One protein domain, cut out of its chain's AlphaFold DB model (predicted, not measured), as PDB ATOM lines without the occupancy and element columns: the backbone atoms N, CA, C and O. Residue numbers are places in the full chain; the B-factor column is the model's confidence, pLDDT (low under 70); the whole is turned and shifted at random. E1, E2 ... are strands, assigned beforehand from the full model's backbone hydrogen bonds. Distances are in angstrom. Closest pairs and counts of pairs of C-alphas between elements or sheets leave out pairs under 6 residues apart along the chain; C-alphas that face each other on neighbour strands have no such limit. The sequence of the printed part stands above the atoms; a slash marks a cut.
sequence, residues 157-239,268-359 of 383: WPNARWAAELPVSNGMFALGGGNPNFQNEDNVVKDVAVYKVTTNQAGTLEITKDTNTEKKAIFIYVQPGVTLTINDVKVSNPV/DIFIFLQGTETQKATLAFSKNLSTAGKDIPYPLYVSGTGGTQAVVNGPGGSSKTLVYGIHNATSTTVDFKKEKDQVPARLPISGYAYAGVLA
ATOM      1  N   TRP A 157     -43.707  21.077  54.840       80.69
ATOM      2  CA  TRP A 157     -43.543  22.503  54.555       80.69
ATOM      3  C   TRP A 157     -43.342  23.289  55.859       80.69
ATOM      4  O   TRP A 157     -43.770  22.813  56.919       80.69
ATOM      5  N   PRO A 158     -42.712  24.482  55.809       79.25
ATOM      6  CA  PRO A 158     -42.502  25.310  56.988       79.25
ATOM      7  C   PRO A 158     -43.772  25.491  57.814       79.25
ATOM      8  O   PRO A 158     -44.875  25.604  57.289       79.25
ATOM      9  N   ASN A 159     -43.644  25.519  59.133       78.19
ATOM     10  CA  ASN A 159     -44.828  25.629  59.970       78.19
ATOM     11  C   ASN A 159     -45.525  26.994  59.774       78.19
ATOM     12  O   ASN A 159     -44.893  28.051  59.876       78.19
ATOM     13  N   ALA A 160     -46.846  26.975  59.552       78.81
ATOM     14  CA  ALA A 160     -47.661  28.176  59.359       78.81
ATOM     15  C   ALA A 160     -47.641  29.131  60.569       78.81
ATOM     16  O   ALA A 160     -47.964  30.306  60.422       78.81
ATOM     17  N   ARG A 161     -47.206  28.684  61.758       77.75
ATOM     18  CA  ARG A 161     -46.992  29.555  62.929       77.75
ATOM     19  C   ARG A 161     -45.977  30.672  62.685       77.75
ATOM     20  O   ARG A 161     -46.038  31.701  63.345       77.75
ATOM     21  N   TRP A 162     -45.044  30.474  61.754       78.94
ATOM     22  CA  TRP A 162     -44.074  31.503  61.382       78.94
ATOM     23  C   TRP A 162     -44.586  32.429  60.290       78.94
ATOM     24  O   TRP A 162     -43.894  33.370  59.913       78.94
ATOM     25  N   ALA A 163     -45.784  32.185  59.767       84.50
ATOM     26  CA  ALA A 163     -46.335  32.975  58.690       84.50
ATOM     27  C   ALA A 163     -46.640  34.406  59.147       84.50
ATOM     28  O   ALA A 163     -47.450  34.629  60.049       84.50
ATOM     29  N   ALA A 164     -46.017  35.385  58.496       87.50
ATOM     30  CA  ALA A 164     -46.465  36.772  58.564       87.50
ATOM     31  C   ALA A 164     -47.715  36.960  57.685       87.50
ATOM     32  O   ALA A 164     -47.939  36.188  56.757       87.50
ATOM     33  N   GLU A 165     -48.546  37.970  57.942       90.62
ATOM     34  CA  GLU A 165     -49.608  38.310  56.978       90.62
ATOM     35  C   GLU A 165     -48.978  38.682  55.629       90.62
ATOM     36  O   GLU A 165     -47.948  39.363  55.592       90.62
ATOM     37  N   LEU A 166     -49.570  38.217  54.524       89.62
ATOM     38  CA  LEU A 166     -49.075  38.545  53.189       89.62
ATOM     39  C   LEU A 166     -49.175  40.068  52.979       89.62
ATOM     40  O   LEU A 166     -50.284  40.605  53.007       89.62
ATOM     41  N   PRO A 167     -48.055  40.781  52.770       84.94
ATOM     42  CA  PRO A 167     -48.083  42.231  52.668       84.94
ATOM     43  C   PRO A 167     -48.742  42.654  51.354       84.94
ATOM     44  O   PRO A 167     -48.345  42.209  50.278       84.94
ATOM     45  N   VAL A 168     -49.729  43.546  51.446       84.00
ATOM     46  CA  VAL A 168     -50.430  44.115  50.291       84.00
ATOM     47  C   VAL A 168     -50.172  45.615  50.240       84.00
ATOM     48  O   VAL A 168     -50.487  46.334  51.186       84.00
ATOM     49  N   SER A 169     -49.624  46.104  49.131       80.81
ATOM     50  CA  SER A 169     -49.425  47.536  48.892       80.81
ATOM     51  C   SER A 169     -49.725  47.868  47.439       80.81
ATOM     52  O   SER A 169     -49.213  47.213  46.536       80.81
ATOM     53  N   ASN A 170     -50.581  48.866  47.197       81.38
ATOM     54  CA  ASN A 170     -50.959  49.318  45.850       81.38
ATOM     55  C   ASN A 170     -51.412  48.182  44.903       81.38
ATOM     56  O   ASN A 170     -51.108  48.194  43.713       81.38
ATOM     57  N   GLY A 171     -52.124  47.180  45.436       83.19
ATOM     58  CA  GLY A 171     -52.576  46.016  44.663       83.19
ATOM     59  C   GLY A 171     -51.468  45.014  44.311       83.19
ATOM     60  O   GLY A 171     -51.675  44.161  43.448       83.19
ATOM     61  N   MET A 172     -50.305  45.105  44.958       84.62
ATOM     62  CA  MET A 172     -49.179  44.185  44.800       84.62
ATOM     63  C   MET A 172     -48.911  43.421  46.097       84.62
ATOM     64  O   MET A 172     -49.007  43.977  47.193       84.62
ATOM     65  N   PHE A 173     -48.558  42.149  45.950       86.19
ATOM     66  CA  PHE A 173     -48.054  41.287  47.009       86.19
ATOM     67  C   PHE A 173     -46.527  41.298  46.942       86.19
ATOM     68  O   PHE A 173     -45.953  40.667  46.055       86.19
ATOM     69  N   ALA A 174     -45.874  42.031  47.841       79.50
ATOM     70  CA  ALA A 174     -44.418  42.138  47.849       79.50
ATOM     71  C   ALA A 174     -43.797  40.910  48.531       79.50
ATOM     72  O   ALA A 174     -43.935  40.725  49.742       79.50
ATOM     73  N   LEU A 175     -43.113  40.063  47.762       74.50
ATOM     74  CA  LEU A 175     -42.498  38.835  48.262       74.50
ATOM     75  C   LEU A 175     -40.975  38.990  48.366       74.50
ATOM     76  O   LEU A 175     -40.338  39.467  47.432       74.50
ATOM     77  N   GLY A 176     -40.381  38.530  49.474       63.78
ATOM     78  CA  GLY A 176     -38.918  38.453  49.633       63.78
ATOM     79  C   GLY A 176     -38.325  39.235  50.811       63.78
ATOM     80  O   GLY A 176     -37.142  39.090  51.102       63.78
ATOM     81  N   GLY A 177     -39.130  40.013  51.541       61.88
ATOM     82  CA  GLY A 177     -38.690  40.707  52.759       61.88
ATOM     83  C   GLY A 177     -38.310  39.765  53.914       61.88
ATOM     84  O   GLY A 177     -38.592  38.564  53.890       61.88
ATOM     85  N   GLY A 178     -37.671  40.310  54.953       58.81
ATOM     86  CA  GLY A 178     -37.431  39.577  56.200       58.81
ATOM     87  C   GLY A 178     -38.753  39.160  56.848       58.81
ATOM     88  O   GLY A 178     -39.679  39.964  56.927       58.81
ATOM     89  N   ASN A 179     -38.856  37.909  57.297       63.53
ATOM     90  CA  ASN A 179     -40.033  37.462  58.030       63.53
ATOM     91  C   ASN A 179     -39.845  37.804  59.520       63.53
ATOM     92  O   ASN A 179     -38.935  37.258  60.149       63.53
ATOM     93  N   PRO A 180     -40.676  38.700  60.088       59.09
ATOM     94  CA  PRO A 180     -40.508  39.200  61.452       59.09
ATOM     95  C   PRO A 180     -40.669  38.117  62.525       59.09
ATOM     96  O   PRO A 180     -40.275  38.331  63.666       59.09
ATOM     97  N   ASN A 181     -41.251  36.969  62.172       68.06
ATOM     98  CA  ASN A 181     -41.535  35.892  63.115       68.06
ATOM     99  C   ASN A 181     -40.369  34.905  63.294       68.06
ATOM    100  O   ASN A 181     -40.495  33.976  64.093       68.06
ATOM    101  N   PHE A 182     -39.265  35.067  62.558       66.81
ATOM    102  CA  PHE A 182     -38.061  34.253  62.737       66.81
ATOM    103  C   PHE A 182     -37.102  34.889  63.741       66.81
ATOM    104  O   PHE A 182     -36.936  36.110  63.763       66.81
ATOM    105  N   GLN A 183     -36.461  34.063  64.570       58.91
ATOM    106  CA  GLN A 183     -35.467  34.532  65.532       58.91
ATOM    107  C   GLN A 183     -34.058  34.466  64.924       58.91
ATOM    108  O   GLN A 183     -33.790  33.703  64.002       58.91
ATOM    109  N   ASN A 184     -33.127  35.279  65.432       49.66
ATOM    110  CA  ASN A 184     -31.769  35.404  64.871       49.66
ATOM    111  C   ASN A 184     -30.943  34.101  64.907       49.66
ATOM    112  O   ASN A 184     -29.974  33.981  64.161       49.66
ATOM    113  N   GLU A 185     -31.309  33.144  65.760       49.09
ATOM    114  CA  GLU A 185     -30.637  31.842  65.901       49.09
ATOM    115  C   GLU A 185     -30.973  30.877  64.751       49.09
ATOM    116  O   GLU A 185     -30.262  29.901  64.505       49.09
ATOM    117  N   ASP A 186     -31.998  31.199  63.966       52.66
ATOM    118  CA  ASP A 186     -32.518  30.389  62.876       52.66
ATOM    119  C   ASP A 186     -31.733  30.609  61.563       52.66
ATOM    120  O   ASP A 186     -32.332  30.785  60.512       52.66
ATOM    121  N   ASN A 187     -30.393  30.648  61.552       46.75
ATOM    122  CA  ASN A 187     -29.590  31.015  60.357       46.75
ATOM    123  C   ASN A 187     -29.973  30.280  59.042       46.75
ATOM    124  O   ASN A 187     -29.821  30.843  57.958       46.75
ATOM    125  N   VAL A 188     -30.545  29.073  59.133       49.22
ATOM    126  CA  VAL A 188     -31.136  28.266  58.037       49.22
ATOM    127  C   VAL A 188     -32.335  28.952  57.344       49.22
ATOM    128  O   VAL A 188     -32.722  28.603  56.231       49.22
ATOM    129  N   VAL A 189     -32.932  29.947  57.988       52.81
ATOM    130  CA  VAL A 189     -34.292  30.440  57.743       52.81
ATOM    131  C   VAL A 189     -34.321  31.781  57.012       52.81
ATOM    132  O   VAL A 189     -35.344  32.181  56.460       52.81
ATOM    133  N   LYS A 190     -33.160  32.430  56.867       57.16
ATOM    134  CA  LYS A 190     -32.995  33.610  56.001       57.16
ATOM    135  C   LYS A 190     -33.281  33.305  54.524       57.16
ATOM    136  O   LYS A 190     -33.600  34.230  53.779       57.16
ATOM    137  N   ASP A 191     -33.233  32.030  54.138       66.62
ATOM    138  CA  ASP A 191     -33.469  31.522  52.785       66.62
ATOM    139  C   ASP A 191     -34.943  31.385  52.404       66.62
ATOM    140  O   ASP A 191     -35.247  31.156  51.230       66.62
ATOM    141  N   VAL A 192     -35.864  31.493  53.363       75.44
ATOM    142  CA  VAL A 192     -37.294  31.312  53.109       75.44
ATOM    143  C   VAL A 192     -38.127  32.471  53.624       75.44
ATOM    144  O   VAL A 192     -37.802  33.106  54.623       75.44
ATOM    145  N   ALA A 193     -39.240  32.731  52.948       81.25
ATOM    146  CA  ALA A 193     -40.301  33.579  53.471       81.25
ATOM    147  C   ALA A 193     -41.560  32.746  53.678       81.25
ATOM    148  O   ALA A 193     -41.859  31.850  52.889       81.25
ATOM    149  N   VAL A 194     -42.292  33.041  54.749       86.31
ATOM    150  CA  VAL A 194     -43.524  32.336  55.082       86.31
ATOM    151  C   VAL A 194     -44.617  33.362  55.329       86.31
ATOM    152  O   VAL A 194     -44.480  34.228  56.191       86.31
ATOM    153  N   TYR A 195     -45.698  33.249  54.568       90.44
ATOM    154  CA  TYR A 195     -46.830  34.159  54.590       90.44
ATOM    155  C   TYR A 195     -48.140  33.412  54.800       90.44
ATOM    156  O   TYR A 195     -48.269  32.240  54.451       90.44
ATOM    157  N   LYS A 196     -49.132  34.108  55.347       92.44
ATOM    158  CA  LYS A 196     -50.510  33.641  55.468       92.44
ATOM    159  C   LYS A 196     -51.471  34.657  54.875       92.44
ATOM    160  O   LYS A 196     -51.199  35.853  54.844       92.44
ATOM    161  N   VAL A 197     -52.599  34.145  54.407       95.12
ATOM    162  CA  VAL A 197     -53.696  34.909  53.829       95.12
ATOM    163  C   VAL A 197     -54.940  34.609  54.643       95.12
ATOM    164  O   VAL A 197     -55.505  33.520  54.548       95.12
ATOM    165  N   THR A 198     -55.322  35.563  55.487       94.75
ATOM    166  CA  THR A 198     -56.431  35.437  56.445       94.75
ATOM    167  C   THR A 198     -57.727  36.084  55.957       94.75
ATOM    168  O   THR A 198     -58.800  35.779  56.472       94.75
ATOM    169  N   THR A 199     -57.653  36.939  54.937       94.81
ATOM    170  CA  THR A 199     -58.801  37.619  54.326       94.81
ATOM    171  C   THR A 199     -58.743  37.529  52.810       94.81
ATOM    172  O   THR A 199     -57.665  37.408  52.229       94.81
ATOM    173  N   ASN A 200     -59.903  37.623  52.155       95.44
ATOM    174  CA  ASN A 200     -59.970  37.647  50.696       95.44
ATOM    175  C   ASN A 200     -59.152  38.813  50.143       95.44
ATOM    176  O   ASN A 200     -59.358  39.959  50.542       95.44
ATOM    177  N   GLN A 201     -58.253  38.525  49.206       93.50
ATOM    178  CA  GLN A 201     -57.375  39.538  48.632       93.50
ATOM    179  C   GLN A 201     -57.037  39.227  47.180       93.50
ATOM    180  O   GLN A 201     -56.930  38.067  46.784       93.50
ATOM    181  N   ALA A 202     -56.860  40.285  46.392       93.50
ATOM    182  CA  ALA A 202     -56.533  40.211  44.977       93.50
ATOM    183  C   ALA A 202     -55.368  41.146  44.659       93.50
ATOM    184  O   ALA A 202     -55.354  42.289  45.120       93.50
ATOM    185  N   GLY A 203     -54.408  40.682  43.865       91.06
ATOM    186  CA  GLY A 203     -53.227  41.480  43.563       91.06
ATOM    187  C   GLY A 203     -52.229  40.803  42.637       91.06
ATOM    188  O   GLY A 203     -52.379  39.644  42.257       91.06
ATOM    189  N   THR A 204     -51.211  41.560  42.252       88.00
ATOM    190  CA  THR A 204     -50.073  41.086  41.457       88.00
ATOM    191  C   THR A 204     -48.985  40.567  42.385       88.00
ATOM    192  O   THR A 204     -48.575  41.291  43.288       88.00
ATOM    193  N   LEU A 205     -48.489  39.346  42.168       84.94
ATOM    194  CA  LEU A 205     -47.304  38.870  42.884       84.94
ATOM    195  C   LEU A 205     -46.085  39.633  42.364       84.94
ATOM    196  O   LEU A 205     -45.758  39.531  41.184       84.94
ATOM    197  N   GLU A 206     -45.427  40.395  43.230       80.62
ATOM    198  CA  GLU A 206     -44.168  41.061  42.915       80.62
ATOM    199  C   GLU A 206     -43.020  40.329  43.605       80.62
ATOM    200  O   GLU A 206     -42.942  40.256  44.834       80.62
ATOM    201  N   ILE A 207     -42.126  39.781  42.789       72.50
ATOM    202  CA  ILE A 207     -40.910  39.113  43.233       72.50
ATOM    203  C   ILE A 207     -39.759  40.082  42.988       72.50
ATOM    204  O   ILE A 207     -39.336  40.291  41.847       72.50
ATOM    205  N   THR A 208     -39.255  40.689  44.055       64.62
ATOM    206  CA  THR A 208     -38.113  41.599  43.958       64.62
ATOM    207  C   THR A 208     -36.818  40.808  44.029       64.62
ATOM    208  O   THR A 208     -36.566  40.078  44.988       64.62
ATOM    209  N   LYS A 209     -35.967  40.961  43.015       59.75
ATOM    210  CA  LYS A 209     -34.607  40.429  43.046       59.75
ATOM    211  C   LYS A 209     -33.708  41.410  43.798       59.75
ATOM    212  O   LYS A 209     -33.425  42.494  43.300       59.75
ATOM    213  N   ASP A 210     -33.227  41.010  44.966       53.44
ATOM    214  CA  ASP A 210     -32.258  41.757  45.774       53.44
ATOM    215  C   ASP A 210     -31.168  40.794  46.245       53.44
ATOM    216  O   ASP A 210     -31.458  39.791  46.882       53.44
ATOM    217  N   THR A 211     -29.904  41.092  45.945       53.09
ATOM    218  CA  THR A 211     -28.763  40.231  46.289       53.09
ATOM    219  C   THR A 211     -28.625  39.962  47.786       53.09
ATOM    220  O   THR A 211     -28.027  38.958  48.145       53.09
ATOM    221  N   ASN A 212     -29.184  40.821  48.643       51.62
ATOM    222  CA  ASN A 212     -29.083  40.699  50.098       51.62
ATOM    223  C   ASN A 212     -30.301  40.022  50.744       51.62
ATOM    224  O   ASN A 212     -30.208  39.524  51.866       51.62
ATOM    225  N   THR A 213     -31.459  40.038  50.079       51.53
ATOM    226  CA  THR A 213     -32.719  39.518  50.642       51.53
ATOM    227  C   THR A 213     -33.347  38.403  49.819       51.53
ATOM    228  O   THR A 213     -34.327  37.808  50.271       51.53
ATOM    229  N   GLU A 214     -32.751  38.065  48.672       57.53
ATOM    230  CA  GLU A 214     -33.202  37.022  47.762       57.53
ATOM    231  C   GLU A 214     -33.482  35.712  48.498       57.53
ATOM    232  O   GLU A 214     -32.590  35.023  48.997       57.53
ATOM    233  N   LYS A 215     -34.770  35.375  48.551       68.12
ATOM    234  CA  LYS A 215     -35.248  34.116  49.109       68.12
ATOM    235  C   LYS A 215     -35.113  33.013  48.074       68.12
ATOM    236  O   LYS A 215     -35.207  33.246  46.873       68.12
ATOM    237  N   LYS A 216     -34.929  31.794  48.563       70.00
ATOM    238  CA  LYS A 216     -34.889  30.565  47.766       70.00
ATOM    239  C   LYS A 216     -36.274  29.958  47.634       70.00
ATOM    240  O   LYS A 216     -36.607  29.457  46.568       70.00
ATOM    241  N   ALA A 217     -37.077  30.035  48.694       79.44
ATOM    242  CA  ALA A 217     -38.463  29.595  48.671       79.44
ATOM    243  C   ALA A 217     -39.391  30.575  49.390       79.44
ATOM    244  O   ALA A 217     -39.030  31.187  50.396       79.44
ATOM    245  N   ILE A 218     -40.610  30.700  48.886       86.00
ATOM    246  CA  ILE A 218     -41.688  31.468  49.500       86.00
ATOM    247  C   ILE A 218     -42.859  30.523  49.724       86.00
ATOM    248  O   ILE A 218     -43.317  29.881  48.789       86.00
ATOM    249  N   PHE A 219     -43.366  30.477  50.948       89.12
ATOM    250  CA  PHE A 219     -44.538  29.697  51.323       89.12
ATOM    251  C   PHE A 219     -45.699  30.634  51.613       89.12
ATOM    252  O   PHE A 219     -45.542  31.597  52.359       89.12
ATOM    253  N   ILE A 220     -46.864  30.357  51.038       92.88
ATOM    254  CA  ILE A 220     -48.087  31.135  51.237       92.88
ATOM    255  C   ILE A 220     -49.195  30.186  51.688       92.88
ATOM    256  O   ILE A 220     -49.610  29.299  50.946       92.88
ATOM    257  N   TYR A 221     -49.701  30.392  52.898       93.31
ATOM    258  CA  TYR A 221     -50.793  29.623  53.486       93.31
ATOM    259  C   TYR A 221     -52.118  30.364  53.326       93.31
ATOM    260  O   TYR A 221     -52.327  31.409  53.940       93.31
ATOM    261  N   VAL A 222     -53.033  29.828  52.522       95.25
ATOM    262  CA  VAL A 222     -54.385  30.381  52.364       95.25
ATOM    263  C   VAL A 222     -55.309  29.716  53.377       95.25
ATOM    264  O   VAL A 222     -55.496  28.501  53.327       95.25
ATOM    265  N   GLN A 223     -55.858  30.506  54.300       95.19
ATOM    266  CA  GLN A 223     -56.676  30.017  55.414       95.19
ATOM    267  C   GLN A 223     -58.043  29.457  54.963       95.19
ATOM    268  O   GLN A 223     -58.507  29.763  53.856       95.19
ATOM    269  N   PRO A 224     -58.723  28.664  55.816       96.06
ATOM    270  CA  PRO A 224     -60.062  28.165  55.519       96.06
ATOM    271  C   PRO A 224     -61.043  29.302  55.201       96.06
ATOM    272  O   PRO A 224     -61.131  30.287  55.929       96.06
ATOM    273  N   GLY A 225     -61.811  29.157  54.121       96.19
ATOM    274  CA  GLY A 225     -62.831  30.132  53.714       96.19
ATOM    275  C   GLY A 225     -62.287  31.348  52.964       96.19
ATOM    276  O   GLY A 225     -63.066  32.233  52.609       96.19
ATOM    277  N   VAL A 226     -60.977  31.396  52.713       97.44
ATOM    278  CA  VAL A 226     -60.307  32.542  52.101       97.44
ATOM    279  C   VAL A 226     -59.988  32.282  50.630       97.44
ATOM    280  O   VAL A 226     -59.641  31.170  50.230       97.44
ATOM    281  N   THR A 227     -60.096  33.334  49.819       96.69
ATOM    282  CA  THR A 227     -59.687  33.361  48.412       96.69
ATOM    283  C   THR A 227     -58.492  34.288  48.212       96.69
ATOM    284  O   THR A 227     -58.578  35.489  48.478       96.69
ATOM    285  N   LEU A 228     -57.395  33.736  47.693       96.38
ATOM    286  CA  LEU A 228     -56.270  34.497  47.154       96.38
ATOM    287  C   LEU A 228     -56.420  34.593  45.635       96.38
ATOM    288  O   LEU A 228     -56.362  33.574  44.948       96.38
ATOM    289  N   THR A 229     -56.569  35.803  45.107       94.56
ATOM    290  CA  THR A 229     -56.638  36.048  43.663       94.56
ATOM    291  C   THR A 229     -55.321  36.627  43.153       94.56
ATOM    292  O   THR A 229     -54.922  37.728  43.538       94.56
ATOM    293  N   ILE A 230     -54.655  35.906  42.255       91.69
ATOM    294  CA  ILE A 230     -53.449  36.363  41.566       91.69
ATOM    295  C   ILE A 230     -53.857  36.995  40.240       91.69
ATOM    296  O   ILE A 230     -54.429  36.345  39.362       91.69
ATOM    297  N   ASN A 231     -53.557  38.282  40.104       88.31
ATOM    298  CA  ASN A 231     -53.842  39.036  38.895       88.31
ATOM    299  C   ASN A 231     -52.730  38.949  37.864       88.31
ATOM    300  O   ASN A 231     -53.000  38.961  36.671       88.31
ATOM    301  N   ASP A 232     -51.486  38.915  38.319       80.62
ATOM    302  CA  ASP A 232     -50.309  38.895  37.465       80.62
ATOM    303  C   ASP A 232     -49.097  38.443  38.287       80.62
ATOM    304  O   ASP A 232     -49.167  38.391  39.522       80.62
ATOM    305  N   VAL A 233     -47.981  38.175  37.616       77.44
ATOM    306  CA  VAL A 233     -46.673  37.988  38.257       77.44
ATOM    307  C   VAL A 233     -45.687  38.962  37.638       77.44
ATOM    308  O   VAL A 233     -45.499  38.989  36.425       77.44
ATOM    309  N   LYS A 234     -45.037  39.759  38.483       74.75
ATOM    310  CA  LYS A 234     -43.967  40.669  38.090       74.75
ATOM    311  C   LYS A 234     -42.678  40.281  38.783       74.75
ATOM    312  O   LYS A 234     -42.665  40.011  39.981       74.75
ATOM    313  N   VAL A 235     -41.590  40.334  38.026       60.72
ATOM    314  CA  VAL A 235     -40.240  40.280  38.579       60.72
ATOM    315  C   VAL A 235     -39.574  41.619  38.365       60.72
ATOM    316  O   VAL A 235     -39.410  42.062  37.228       60.72
ATOM    317  N   SER A 236     -39.196  42.266  39.461       56.25
ATOM    318  CA  SER A 236     -38.419  43.499  39.434       56.25
ATOM    319  C   SER A 236     -36.930  43.165  39.582       56.25
ATOM    320  O   SER A 236     -36.511  42.514  40.541       56.25
ATOM    321  N   ASN A 237     -36.112  43.585  38.605       48.25
ATOM    322  CA  ASN A 237     -34.651  43.552  38.726       48.25
ATOM    323  C   ASN A 237     -34.192  44.560  39.795       48.25
ATOM    324  O   ASN A 237     -34.836  45.602  39.949       48.25
ATOM    325  N   PRO A 238     -33.062  44.315  40.487       42.72
ATOM    326  CA  PRO A 238     -32.502  45.305  41.390       42.72
ATOM    327  C   PRO A 238     -32.120  46.563  40.607       42.72
ATOM    328  O   PRO A 238     -31.679  46.499  39.452       42.72
ATOM    329  N   VAL A 239     -32.283  47.711  41.259       35.97
ATOM    330  CA  VAL A 239     -31.912  49.023  40.723       35.97
ATOM    331  C   VAL A 239     -30.446  48.987  40.266       35.97
ATOM    332  O   VAL A 239     -29.558  48.685  41.058       35.97
ATOM    333  N   ASP A 268     -38.575  29.679  44.429       79.38
ATOM    334  CA  ASP A 268     -39.713  28.774  44.266       79.38
ATOM    335  C   ASP A 268     -40.879  29.245  45.147       79.38
ATOM    336  O   ASP A 268     -40.703  29.489  46.343       79.38
ATOM    337  N   ILE A 269     -42.082  29.366  44.582       87.50
ATOM    338  CA  ILE A 269     -43.266  29.805  45.329       87.50
ATOM    339  C   ILE A 269     -44.207  28.625  45.538       87.50
ATOM    340  O   ILE A 269     -44.698  28.014  44.591       87.50
ATOM    341  N   PHE A 270     -44.491  28.350  46.801       89.31
ATOM    342  CA  PHE A 270     -45.336  27.275  47.282       89.31
ATOM    343  C   PHE A 270     -46.598  27.866  47.907       89.31
ATOM    344  O   PHE A 270     -46.522  28.688  48.819       89.31
ATOM    345  N   ILE A 271     -47.774  27.454  47.437       92.44
ATOM    346  CA  ILE A 271     -49.067  27.888  47.974       92.44
ATOM    347  C   ILE A 271     -49.780  26.680  48.568       92.44
ATOM    348  O   ILE A 271     -50.035  25.705  47.865       92.44
ATOM    349  N   PHE A 272     -50.114  26.745  49.855       92.44
ATOM    350  CA  PHE A 272     -50.891  25.712  50.528       92.44
ATOM    351  C   PHE A 272     -52.309  26.210  50.793       92.44
ATOM    352  O   PHE A 272     -52.508  27.233  51.450       92.44
ATOM    353  N   LEU A 273     -53.303  25.461  50.330       93.31
ATOM    354  CA  LEU A 273     -54.718  25.751  50.529       93.31
ATOM    355  C   LEU A 273     -55.235  24.979  51.746       93.31
ATOM    356  O   LEU A 273     -55.495  23.778  51.670       93.31
ATOM    357  N   GLN A 274     -55.377  25.676  52.875       92.38
ATOM    358  CA  GLN A 274     -55.781  25.113  54.167       92.38
ATOM    359  C   GLN A 274     -57.304  25.018  54.289       92.38
ATOM    360  O   GLN A 274     -57.897  25.548  55.221       92.38
ATOM    361  N   GLY A 275     -57.962  24.385  53.323       90.50
ATOM    362  CA  GLY A 275     -59.404  24.187  53.389       90.50
ATOM    363  C   GLY A 275     -59.814  23.277  54.547       90.50
ATOM    364  O   GLY A 275     -59.048  22.413  54.968       90.50
ATOM    365  N   THR A 276     -61.047  23.432  55.013       92.75
ATOM    366  CA  THR A 276     -61.729  22.487  55.907       92.75
ATOM    367  C   THR A 276     -62.976  21.938  55.221       92.75
ATOM    368  O   THR A 276     -63.380  22.421  54.162       92.75
ATOM    369  N   GLU A 277     -63.624  20.946  55.831       89.50
ATOM    370  CA  GLU A 277     -64.884  20.380  55.325       89.50
ATOM    371  C   GLU A 277     -65.973  21.441  55.109       89.50
ATOM    372  O   GLU A 277     -66.743  21.360  54.153       89.50
ATOM    373  N   THR A 278     -66.018  22.459  55.973       91.44
ATOM    374  CA  THR A 278     -67.041  23.512  55.950       91.44
ATOM    375  C   THR A 278     -66.588  24.797  55.266       91.44
ATOM    376  O   THR A 278     -67.426  25.612  54.884       91.44
ATOM    377  N   GLN A 279     -65.280  25.022  55.126       94.38
ATOM    378  CA  GLN A 279     -64.731  26.274  54.608       94.38
ATOM    379  C   GLN A 279     -63.621  25.999  53.597       94.38
ATOM    380  O   GLN A 279     -62.502  25.633  53.955       94.38
ATOM    381  N   LYS A 280     -63.918  26.224  52.316       94.62
ATOM    382  CA  LYS A 280     -62.953  26.005  51.234       94.62
ATOM    383  C   LYS A 280     -61.871  27.081  51.219       94.62
ATOM    384  O   LYS A 280     -62.191  28.259  51.333       94.62
ATOM    385  N   ALA A 281     -60.617  26.690  51.018       95.62
ATOM    386  CA  ALA A 281     -59.529  27.609  50.687       95.62
ATOM    387  C   ALA A 281     -59.343  27.640  49.164       95.62
ATOM    388  O   ALA A 281     -59.293  26.588  48.519       95.62
ATOM    389  N   THR A 282     -59.265  28.840  48.584       95.25
ATOM    390  CA  THR A 282     -59.299  29.024  47.127       95.25
ATOM    391  C   THR A 282     -58.102  29.825  46.626       95.25
ATOM    392  O   THR A 282     -57.810  30.907  47.134       95.25
ATOM    393  N   LEU A 283     -57.451  29.321  45.579       94.38
ATOM    394  CA  LEU A 283     -56.551  30.090  44.723       94.38
ATOM    395  C   LEU A 283     -57.282  30.425  43.424       94.38
ATOM    396  O   LEU A 283     -57.802  29.527  42.767       94.38
ATOM    397  N   ALA A 284     -57.321  31.696  43.045       92.75
ATOM    398  CA  ALA A 284     -57.952  32.150  41.814       92.75
ATOM    399  C   ALA A 284     -56.964  32.934  40.944       92.75
ATOM    400  O   ALA A 284     -56.108  33.651  41.457       92.75
ATOM    401  N   PHE A 285     -57.117  32.841  39.629       90.00
ATOM    402  CA  PHE A 285     -56.361  33.624  38.656       90.00
ATOM    403  C   PHE A 285     -57.316  34.512  37.864       90.00
ATOM    404  O   PHE A 285     -58.357  34.039  37.415       90.00
ATOM    405  N   SER A 286     -56.989  35.794  37.680       87.12
ATOM    406  CA  SER A 286     -57.869  36.704  36.922       87.12
ATOM    407  C   SER A 286     -57.547  36.791  35.430       87.12
ATOM    408  O   SER A 286     -58.416  37.167  34.645       87.12
ATOM    409  N   LYS A 287     -56.340  36.390  35.015       81.81
ATOM    410  CA  LYS A 287     -55.944  36.227  33.607       81.81
ATOM    411  C   LYS A 287     -54.899  35.118  33.443       81.81
ATOM    412  O   LYS A 287     -54.252  34.718  34.410       81.81
ATOM    413  N   ASN A 288     -54.720  34.637  32.216       77.00
ATOM    414  CA  ASN A 288     -53.553  33.831  31.864       77.00
ATOM    415  C   ASN A 288     -52.344  34.747  31.649       77.00
ATOM    416  O   ASN A 288     -52.497  35.886  31.199       77.00
ATOM    417  N   LEU A 289     -51.149  34.242  31.951       71.38
ATOM    418  CA  LEU A 289     -49.909  34.871  31.508       71.38
ATOM    419  C   LEU A 289     -49.680  34.488  30.043       71.38
ATOM    420  O   LEU A 289     -49.854  33.323  29.681       71.38
ATOM    421  N   SER A 290     -49.296  35.446  29.200       64.19
ATOM    422  CA  SER A 290     -48.978  35.172  27.799       64.19
ATOM    423  C   SER A 290     -47.946  36.142  27.233       64.19
ATOM    424  O   SER A 290     -47.820  37.289  27.664       64.19
ATOM    425  N   THR A 291     -47.182  35.671  26.252       56.34
ATOM    426  CA  THR A 291     -46.301  36.501  25.420       56.34
ATOM    427  C   THR A 291     -46.368  35.980  23.990       56.34
ATOM    428  O   THR A 291     -46.367  34.770  23.782       56.34
ATOM    429  N   ALA A 292     -46.517  36.880  23.013       57.53
ATOM    430  CA  ALA A 292     -46.532  36.566  21.578       57.53
ATOM    431  C   ALA A 292     -47.330  35.294  21.185       57.53
ATOM    432  O   ALA A 292     -46.861  34.459  20.415       57.53
ATOM    433  N   GLY A 293     -48.549  35.132  21.716       57.00
ATOM    434  CA  GLY A 293     -49.437  34.017  21.359       57.00
ATOM    435  C   GLY A 293     -49.123  32.668  22.022       57.00
ATOM    436  O   GLY A 293     -49.705  31.664  21.617       57.00
ATOM    437  N   LYS A 294     -48.245  32.628  23.034       61.03
ATOM    438  CA  LYS A 294     -47.980  31.438  23.856       61.03
ATOM    439  C   LYS A 294     -48.455  31.650  25.293       61.03
ATOM    440  O   LYS A 294     -48.161  32.686  25.894       61.03
ATOM    441  N   ASP A 295     -49.178  30.665  25.825       63.41
ATOM    442  CA  ASP A 295     -49.558  30.615  27.238       63.41
ATOM    443  C   ASP A 295     -48.353  30.240  28.101       63.41
ATOM    444  O   ASP A 295     -47.549  29.374  27.754       63.41
ATOM    445  N   ILE A 296     -48.261  30.893  29.250       65.31
ATOM    446  CA  ILE A 296     -47.121  30.847  30.152       65.31
ATOM    447  C   ILE A 296     -47.561  30.269  31.512       65.31
ATOM    448  O   ILE A 296     -48.554  30.746  32.072       65.31
ATOM    449  N   PRO A 297     -46.848  29.281  32.094       69.38
ATOM    450  CA  PRO A 297     -47.113  28.839  33.458       69.38
ATOM    451  C   PRO A 297     -46.766  29.882  34.509       69.38
ATOM    452  O   PRO A 297     -45.677  30.435  34.539       69.38
ATOM    453  N   TYR A 298     -47.678  30.098  35.451       74.44
ATOM    454  CA  TYR A 298     -47.348  30.754  36.707       74.44
ATOM    455  C   TYR A 298     -46.285  29.917  37.449       74.44
ATOM    456  O   TYR A 298     -46.456  28.697  37.563       74.44
ATOM    457  N   PRO A 299     -45.210  30.527  37.989       75.88
ATOM    458  CA  PRO A 299     -44.118  29.809  38.645       75.88
ATOM    459  C   PRO A 299     -44.486  29.371  40.074       75.88
ATOM    460  O   PRO A 299     -43.834  29.739  41.048       75.88
ATOM    461  N   LEU A 300     -45.587  28.631  40.203       84.19
ATOM    462  CA  LEU A 300     -46.232  28.293  41.467       84.19
ATOM    463  C   LEU A 300     -46.388  26.778  41.607       84.19
ATOM    464  O   LEU A 300     -46.860  26.103  40.689       84.19
ATOM    465  N   TYR A 301     -46.070  26.272  42.793       85.75
ATOM    466  CA  TYR A 301     -46.414  24.933  43.255       85.75
ATOM    467  C   TYR A 301     -47.589  25.041  44.219       85.75
ATOM    468  O   TYR A 301     -47.516  25.782  45.198       85.75
ATOM    469  N   VAL A 302     -48.677  24.320  43.963       88.12
ATOM    470  CA  VAL A 302     -49.893  24.409  44.778       88.12
ATOM    471  C   VAL A 302     -50.163  23.074  45.457       88.12
ATOM    472  O   VAL A 302     -50.207  22.037  44.803       88.12
ATOM    473  N   SER A 303     -50.370  23.098  46.769       87.81
ATOM    474  CA  SER A 303     -50.810  21.950  47.567       87.81
ATOM    475  C   SER A 303     -52.105  22.281  48.314       87.81
ATOM    476  O   SER A 303     -52.388  23.449  48.578       87.81
ATOM    477  N   GLY A 304     -52.910  21.279  48.664       87.75
ATOM    478  CA  GLY A 304     -54.168  21.477  49.390       87.75
ATOM    479  C   GLY A 304     -54.472  20.395  50.425       87.75
ATOM    480  O   GLY A 304     -53.876  19.321  50.411       87.75
ATOM    481  N   THR A 305     -55.427  20.671  51.319       86.38
ATOM    482  CA  THR A 305     -55.938  19.710  52.325       86.38
ATOM    483  C   THR A 305     -56.822  18.601  51.748       86.38
ATOM    484  O   THR A 305     -57.217  17.691  52.471       86.38
ATOM    485  N   GLY A 306     -57.134  18.645  50.452       82.00
ATOM    486  CA  GLY A 306     -57.986  17.681  49.765       82.00
ATOM    487  C   GLY A 306     -58.861  18.355  48.713       82.00
ATOM    488  O   GLY A 306     -59.244  19.516  48.850       82.00
ATOM    489  N   GLY A 307     -59.224  17.623  47.657       77.00
ATOM    490  CA  GLY A 307     -59.885  18.207  46.486       77.00
ATOM    491  C   GLY A 307     -61.203  18.946  46.772       77.00
ATOM    492  O   GLY A 307     -61.524  19.921  46.100       77.00
ATOM    493  N   THR A 308     -61.989  18.534  47.764       81.69
ATOM    494  CA  THR A 308     -63.253  19.218  48.098       81.69
ATOM    495  C   THR A 308     -63.059  20.469  48.954       81.69
ATOM    496  O   THR A 308     -63.943  21.327  48.980       81.69
ATOM    497  N   GLN A 309     -61.911  20.580  49.623       89.44
ATOM    498  CA  GLN A 309     -61.588  21.611  50.610       89.44
ATOM    499  C   GLN A 309     -60.642  22.673  50.022       89.44
ATOM    500  O   GLN A 309     -60.717  23.845  50.382       89.44
ATOM    501  N   ALA A 310     -59.800  22.284  49.067       89.06
ATOM    502  CA  ALA A 310     -58.845  23.129  48.366       89.06
ATOM    503  C   ALA A 310     -59.194  23.227  46.877       89.06
ATOM    504  O   ALA A 310     -59.291  22.209  46.185       89.06
ATOM    505  N   VAL A 311     -59.364  24.453  46.382       90.19
ATOM    506  CA  VAL A 311     -59.808  24.714  45.006       90.19
ATOM    507  C   VAL A 311     -58.863  25.678  44.300       90.19
ATOM    508  O   VAL A 311     -58.506  26.720  44.848       90.19
ATOM    509  N   VAL A 312     -58.499  25.352  43.060       89.94
ATOM    510  CA  VAL A 312     -57.762  26.242  42.161       89.94
ATOM    511  C   VAL A 312     -58.632  26.589  40.954       89.94
ATOM    512  O   VAL A 312     -59.060  25.703  40.214       89.94
ATOM    513  N   ASN A 313     -58.872  27.883  40.750       90.06
ATOM    514  CA  ASN A 313     -59.717  28.423  39.689       90.06
ATOM    515  C   ASN A 313     -58.896  29.272  38.715       90.06
ATOM    516  O   ASN A 313     -58.241  30.231  39.119       90.06
ATOM    517  N   GLY A 314     -58.977  28.959  37.427       84.50
ATOM    518  CA  GLY A 314     -58.499  29.818  36.354       84.50
ATOM    519  C   GLY A 314     -59.419  31.023  36.098       84.50
ATOM    520  O   GLY A 314     -60.494  31.136  36.699       84.50
ATOM    521  N   PRO A 315     -59.022  31.918  35.180       82.19
ATOM    522  CA  PRO A 315     -59.817  33.059  34.753       82.19
ATOM    523  C   PRO A 315     -61.160  32.629  34.172       82.19
ATOM    524  O   PRO A 315     -61.257  31.624  33.464       82.19
ATOM    525  N   GLY A 316     -62.194  33.437  34.409       74.88
ATOM    526  CA  GLY A 316     -63.507  33.221  33.807       74.88
ATOM    527  C   GLY A 316     -63.419  33.150  32.279       74.88
ATOM    528  O   GLY A 316     -62.825  34.019  31.647       74.88
ATOM    529  N   GLY A 317     -63.998  32.101  31.689       68.94
ATOM    530  CA  GLY A 317     -63.985  31.879  30.238       68.94
ATOM    531  C   GLY A 317     -62.676  31.311  29.674       68.94
ATOM    532  O   GLY A 317     -62.621  31.032  28.478       68.94
ATOM    533  N   SER A 318     -61.647  31.100  30.502       69.00
ATOM    534  CA  SER A 318     -60.429  30.398  30.094       69.00
ATOM    535  C   SER A 318     -60.636  28.885  30.118       69.00
ATOM    536  O   SER A 318     -61.261  28.342  31.032       69.00
ATOM    537  N   SER A 319     -60.086  28.191  29.120       64.56
ATOM    538  CA  SER A 319     -60.063  26.729  29.094       64.56
ATOM    539  C   SER A 319     -58.927  26.149  29.940       64.56
ATOM    540  O   SER A 319     -59.053  25.012  30.397       64.56
ATOM    541  N   LYS A 320     -57.830  26.903  30.141       71.81
ATOM    542  CA  LYS A 320     -56.619  26.461  30.850       71.81
ATOM    543  C   LYS A 320     -55.851  27.633  31.470       71.81
ATOM    544  O   LYS A 320     -55.623  28.641  30.813       71.81
ATOM    545  N   THR A 321     -55.372  27.461  32.693       73.75
ATOM    546  CA  THR A 321     -54.325  28.250  33.354       73.75
ATOM    547  C   THR A 321     -53.170  27.316  33.653       73.75
ATOM    548  O   THR A 321     -53.394  26.178  34.044       73.75
ATOM    549  N   LEU A 322     -51.932  27.746  33.453       76.19
ATOM    550  CA  LEU A 322     -50.772  26.871  33.608       76.19
ATOM    551  C   LEU A 322     -50.061  27.218  34.940       76.19
ATOM    552  O   LEU A 322     -49.907  28.396  35.255       76.19
ATOM    553  N   VAL A 323     -49.642  26.228  35.739       79.81
ATOM    554  CA  VAL A 323     -48.841  26.385  36.987       79.81
ATOM    555  C   VAL A 323     -47.784  25.277  37.047       79.81
ATOM    556  O   VAL A 323     -47.955  24.283  36.367       79.81
ATOM    557  N   TYR A 324     -46.720  25.336  37.852       78.56
ATOM    558  CA  TYR A 324     -45.710  24.256  37.839       78.56
ATOM    559  C   TYR A 324     -46.188  22.907  38.390       78.56
ATOM    560  O   TYR A 324     -45.707  21.865  37.939       78.56
ATOM    561  N   GLY A 325     -47.133  22.894  39.330       78.88
ATOM    562  CA  GLY A 325     -47.744  21.654  39.805       78.88
ATOM    563  C   GLY A 325     -48.891  21.883  40.784       78.88
ATOM    564  O   GLY A 325     -48.932  22.903  41.471       78.88
ATOM    565  N   ILE A 326     -49.812  20.917  40.847       81.25
ATOM    566  CA  ILE A 326     -50.906  20.867  41.827       81.25
ATOM    567  C   ILE A 326     -50.891  19.505  42.524       81.25
ATOM    568  O   ILE A 326     -50.806  18.471  41.862       81.25
ATOM    569  N   HIS A 327     -51.027  19.505  43.847       81.62
ATOM    570  CA  HIS A 327     -51.184  18.312  44.672       81.62
ATOM    571  C   HIS A 327     -52.360  18.474  45.652       81.62
ATOM    572  O   HIS A 327     -52.526  19.531  46.254       81.62
ATOM    573  N   ASN A 328     -53.193  17.440  45.821       83.00
ATOM    574  CA  ASN A 328     -54.314  17.416  46.780       83.00
ATOM    575  C   ASN A 328     -55.272  18.634  46.743       83.00
ATOM    576  O   ASN A 328     -55.859  19.010  47.757       83.00
ATOM    577  N   ALA A 329     -55.480  19.234  45.571       83.31
ATOM    578  CA  ALA A 329     -56.461  20.297  45.348       83.31
ATOM    579  C   ALA A 329     -57.246  20.035  44.057       83.31
ATOM    580  O   ALA A 329     -56.697  19.498  43.092       83.31
ATOM    581  N   THR A 330     -58.528  20.411  44.023       84.81
ATOM    582  CA  THR A 330     -59.338  20.286  42.803       84.81
ATOM    583  C   THR A 330     -59.083  21.466  41.886       84.81
ATOM    584  O   THR A 330     -59.052  22.617  42.319       84.81
ATOM    585  N   SER A 331     -58.978  21.170  40.596       80.25
ATOM    586  CA  SER A 331     -58.900  22.149  39.524       80.25
ATOM    587  C   SER A 331     -59.732  21.669  38.336       80.25
ATOM    588  O   SER A 331     -59.662  20.500  37.957       80.25
ATOM    589  N   THR A 332     -60.507  22.575  37.742       66.94
ATOM    590  CA  THR A 332     -61.273  22.330  36.505       66.94
ATOM    591  C   THR A 332     -60.736  23.106  35.306       66.94
ATOM    592  O   THR A 332     -61.141  22.851  34.177       66.94
ATOM    593  N   THR A 333     -59.839  24.060  35.552       67.56
ATOM    594  CA  THR A 333     -59.373  25.055  34.577       67.56
ATOM    595  C   THR A 333     -57.864  25.254  34.629       67.56
ATOM    596  O   THR A 333     -57.355  26.081  33.893       67.56
ATOM    597  N   VAL A 334     -57.124  24.514  35.461       65.88
ATOM    598  CA  VAL A 334     -55.653  24.550  35.493       65.88
ATOM    599  C   VAL A 334     -55.087  23.305  34.830       65.88
ATOM    600  O   VAL A 334     -55.480  22.194  35.185       65.88
ATOM    601  N   ASP A 335     -54.153  23.481  33.904       60.03
ATOM    602  CA  ASP A 335     -53.472  22.387  33.225       60.03
ATOM    603  C   ASP A 335     -52.011  22.745  32.954       60.03
ATOM    604  O   ASP A 335     -51.717  23.512  32.059       60.03
ATOM    605  N   PHE A 336     -51.073  22.162  33.691       56.81
ATOM    606  CA  PHE A 336     -49.696  22.029  33.215       56.81
ATOM    607  C   PHE A 336     -49.191  20.667  33.687       56.81
ATOM    608  O   PHE A 336     -48.557  20.506  34.731       56.81
ATOM    609  N   LYS A 337     -49.619  19.645  32.949       50.00
ATOM    610  CA  LYS A 337     -49.223  18.255  33.161       50.00
ATOM    611  C   LYS A 337     -47.846  17.988  32.558       50.00
ATOM    612  O   LYS A 337     -47.538  18.494  31.481       50.00
ATOM    613  N   LYS A 338     -47.119  17.031  33.143       45.75
ATOM    614  CA  LYS A 338     -46.583  15.965  32.285       45.75
ATOM    615  C   LYS A 338     -47.511  14.750  32.258       45.75
ATOM    616  O   LYS A 338     -47.894  14.404  31.156       45.75
ATOM    617  N   GLU A 339     -48.032  14.250  33.389       35.72
ATOM    618  CA  GLU A 339     -49.247  13.400  33.477       35.72
ATOM    619  C   GLU A 339     -49.903  13.481  34.881       35.72
ATOM    620  O   GLU A 339     -49.410  14.165  35.772       35.72
ATOM    621  N   LYS A 340     -51.080  12.862  35.058       36.97
ATOM    622  CA  LYS A 340     -51.946  12.938  36.253       36.97
ATOM    623  C   LYS A 340     -51.264  12.313  37.492       36.97
ATOM    624  O   LYS A 340     -50.805  11.183  37.418       36.97
ATOM    625  N   ASP A 341     -51.242  13.033  38.618       50.59
ATOM    626  CA  ASP A 341     -50.767  12.585  39.947       50.59
ATOM    627  C   ASP A 341     -49.267  12.230  40.104       50.59
ATOM    628  O   ASP A 341     -48.880  11.654  41.124       50.59
ATOM    629  N   GLN A 342     -48.384  12.590  39.162       54.19
ATOM    630  CA  GLN A 342     -46.946  12.294  39.267       54.19
ATOM    631  C   GLN A 342     -46.087  13.386  38.584       54.19
ATOM    632  O   GLN A 342     -46.134  13.540  37.367       54.19
ATOM    633  N   VAL A 343     -45.251  14.073  39.375       60.34
ATOM    634  CA  VAL A 343     -44.144  14.984  38.987       60.34
ATOM    635  C   VAL A 343     -44.549  16.384  38.460       60.34
ATOM    636  O   VAL A 343     -45.272  16.495  37.468       60.34
ATOM    637  N   PRO A 344     -44.072  17.484  39.088       64.38
ATOM    638  CA  PRO A 344     -44.319  18.842  38.621       64.38
ATOM    639  C   PRO A 344     -43.565  19.070  37.314       64.38
ATOM    640  O   PRO A 344     -42.534  18.456  37.044       64.38
ATOM    641  N   ALA A 345     -44.044  19.998  36.497       63.59
ATOM    642  CA  ALA A 345     -43.407  20.276  35.217       63.59
ATOM    643  C   ALA A 345     -41.998  20.879  35.353       63.59
ATOM    644  O   ALA A 345     -41.185  20.781  34.434       63.59
ATOM    645  N   ARG A 346     -41.706  21.468  36.515       70.12
ATOM    646  CA  ARG A 346     -40.380  21.897  36.945       70.12
ATOM    647  C   ARG A 346     -40.156  21.382  38.361       70.12
ATOM    648  O   ARG A 346     -41.033  21.539  39.197       70.12
ATOM    649  N   LEU A 347     -39.009  20.770  38.642       71.06
ATOM    650  CA  LEU A 347     -38.655  20.437  40.022       71.06
ATOM    651  C   LEU A 347     -38.223  21.712  40.765       71.06
ATOM    652  O   LEU A 347     -37.496  22.526  40.180       71.06
ATOM    653  N   PRO A 348     -38.631  21.895  42.033       72.56
ATOM    654  CA  PRO A 348     -38.141  23.000  42.841       72.56
ATOM    655  C   PRO A 348     -36.617  22.947  42.992       72.56
ATOM    656  O   PRO A 348     -36.047  21.908  43.318       72.56
ATOM    657  N   ILE A 349     -35.954  24.081  42.779       69.75
ATOM    658  CA  ILE A 349     -34.493  24.225  42.915       69.75
ATOM    659  C   ILE A 349     -34.076  24.635  44.336       69.75
ATOM    660  O   ILE A 349     -32.901  24.604  44.693       69.75
ATOM    661  N   SER A 350     -35.048  25.027  45.158       69.81
ATOM    662  CA  SER A 350     -34.894  25.402  46.562       69.81
ATOM    663  C   SER A 350     -34.657  24.216  47.499       69.81
ATOM    664  O   SER A 350     -34.277  24.440  48.649       69.81
ATOM    665  N   GLY A 351     -34.854  22.980  47.024       69.06
ATOM    666  CA  GLY A 351     -34.743  21.751  47.820       69.06
ATOM    667  C   GLY A 351     -36.022  21.369  48.577       69.06
ATOM    668  O   GLY A 351     -36.037  20.371  49.288       69.06
ATOM    669  N   TYR A 352     -37.103  22.141  48.449       75.31
ATOM    670  CA  TYR A 352     -38.385  21.814  49.076       75.31
ATOM    671  C   TYR A 352     -39.240  20.907  48.188       75.31
ATOM    672  O   TYR A 352     -39.288  21.080  46.971       75.31
ATOM    673  N   ALA A 353     -39.952  19.963  48.805       74.19
ATOM    674  CA  ALA A 353     -40.905  19.107  48.108       74.19
ATOM    675  C   ALA A 353     -42.096  19.926  47.580       74.19
ATOM    676  O   ALA A 353     -42.654  20.757  48.296       74.19
ATOM    677  N   TYR A 354     -42.524  19.679  46.341       73.06
ATOM    678  CA  TYR A 354     -43.678  20.367  45.740       73.06
ATOM    679  C   TYR A 354     -45.031  19.841  46.256       73.06
ATOM    680  O   TYR A 354     -46.013  20.582  46.278       73.06
ATOM    681  N   ALA A 355     -45.080  18.567  46.655       73.06
ATOM    682  CA  ALA A 355     -46.228  17.903  47.263       73.06
ATOM    683  C   ALA A 355     -46.073  17.969  48.786       73.06
ATOM    684  O   ALA A 355     -45.543  17.060  49.419       73.06
ATOM    685  N   GLY A 356     -46.437  19.112  49.363       64.75
ATOM    686  CA  GLY A 356     -46.197  19.387  50.775       64.75
ATOM    687  C   GLY A 356     -47.169  18.681  51.706       64.75
ATOM    688  O   GLY A 356     -48.375  18.689  51.470       64.75
ATOM    689  N   VAL A 357     -46.655  18.178  52.827       70.44
ATOM    690  CA  VAL A 357     -47.450  17.905  54.031       70.44
ATOM    691  C   VAL A 357     -47.249  19.075  54.996       70.44
ATOM    692  O   VAL A 357     -46.131  19.554  55.182       70.44
ATOM    693  N   LEU A 358     -48.334  19.593  55.578       71.69
ATOM    694  CA  LEU A 358     -48.246  20.645  56.594       71.69
ATOM    695  C   LEU A 358     -47.518  20.117  57.833       71.69
ATOM    696  O   LEU A 358     -47.865  19.056  58.343       71.69
ATOM    697  N   ALA A 359     -46.582  20.897  58.375       70.94
ATOM    698  CA  ALA A 359     -46.126  20.673  59.741       70.94
ATOM    699  C   ALA A 359     -47.301  20.902  60.712       70.94
ATOM    700  O   ALA A 359     -47.889  21.987  60.727       70.94
TER     701      ALA A 359
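Overview. This is residues 157 to 239 and 268 to 359 of the 383 residues of an uncharacterized protein of Eubacterium aggregans (UniProt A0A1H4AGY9). Little here is regular structure: the chain winds in stacked turns into a sandwich, two twisted parallel sheets face to face, plus hairpin E8 E9. It is all strand, no named helix; 67 of the 175 printed residues are in twelve strands, E1 to E12. It is compact, radius of gyration of the C-alphas 15.4 A, spans 45 by 41 by 32 A.

Along the chain. Find C-alpha 172 at (-49.179, 44.185, 44.800): E1, residues 172-175, begins there; then, in sheet order, E3, 201-208, E5, 227-236, E7, 281-285, E11, 310-313. The other sheet runs E2, 192-197, E4, 217-222, E6, 268-273, E10, 298-304, E12, 323-327, ending at (-51.184, 18.312, 44.672). E8, 289-291, and E9, 294-296, form the hairpin.

Arrangement. Between E4 and E6, N 220 and O 270 are 2.8 A apart, within hydrogen-bond range. The sheets' facing parts are 9.8 A centre to centre.

Size, cuts and confidence. C-alphas 239 and 268, across the cut, are 22.0 A apart. Link E1 to E2 is long. Among 58 residues under pLDDT 70 are 176 to 191.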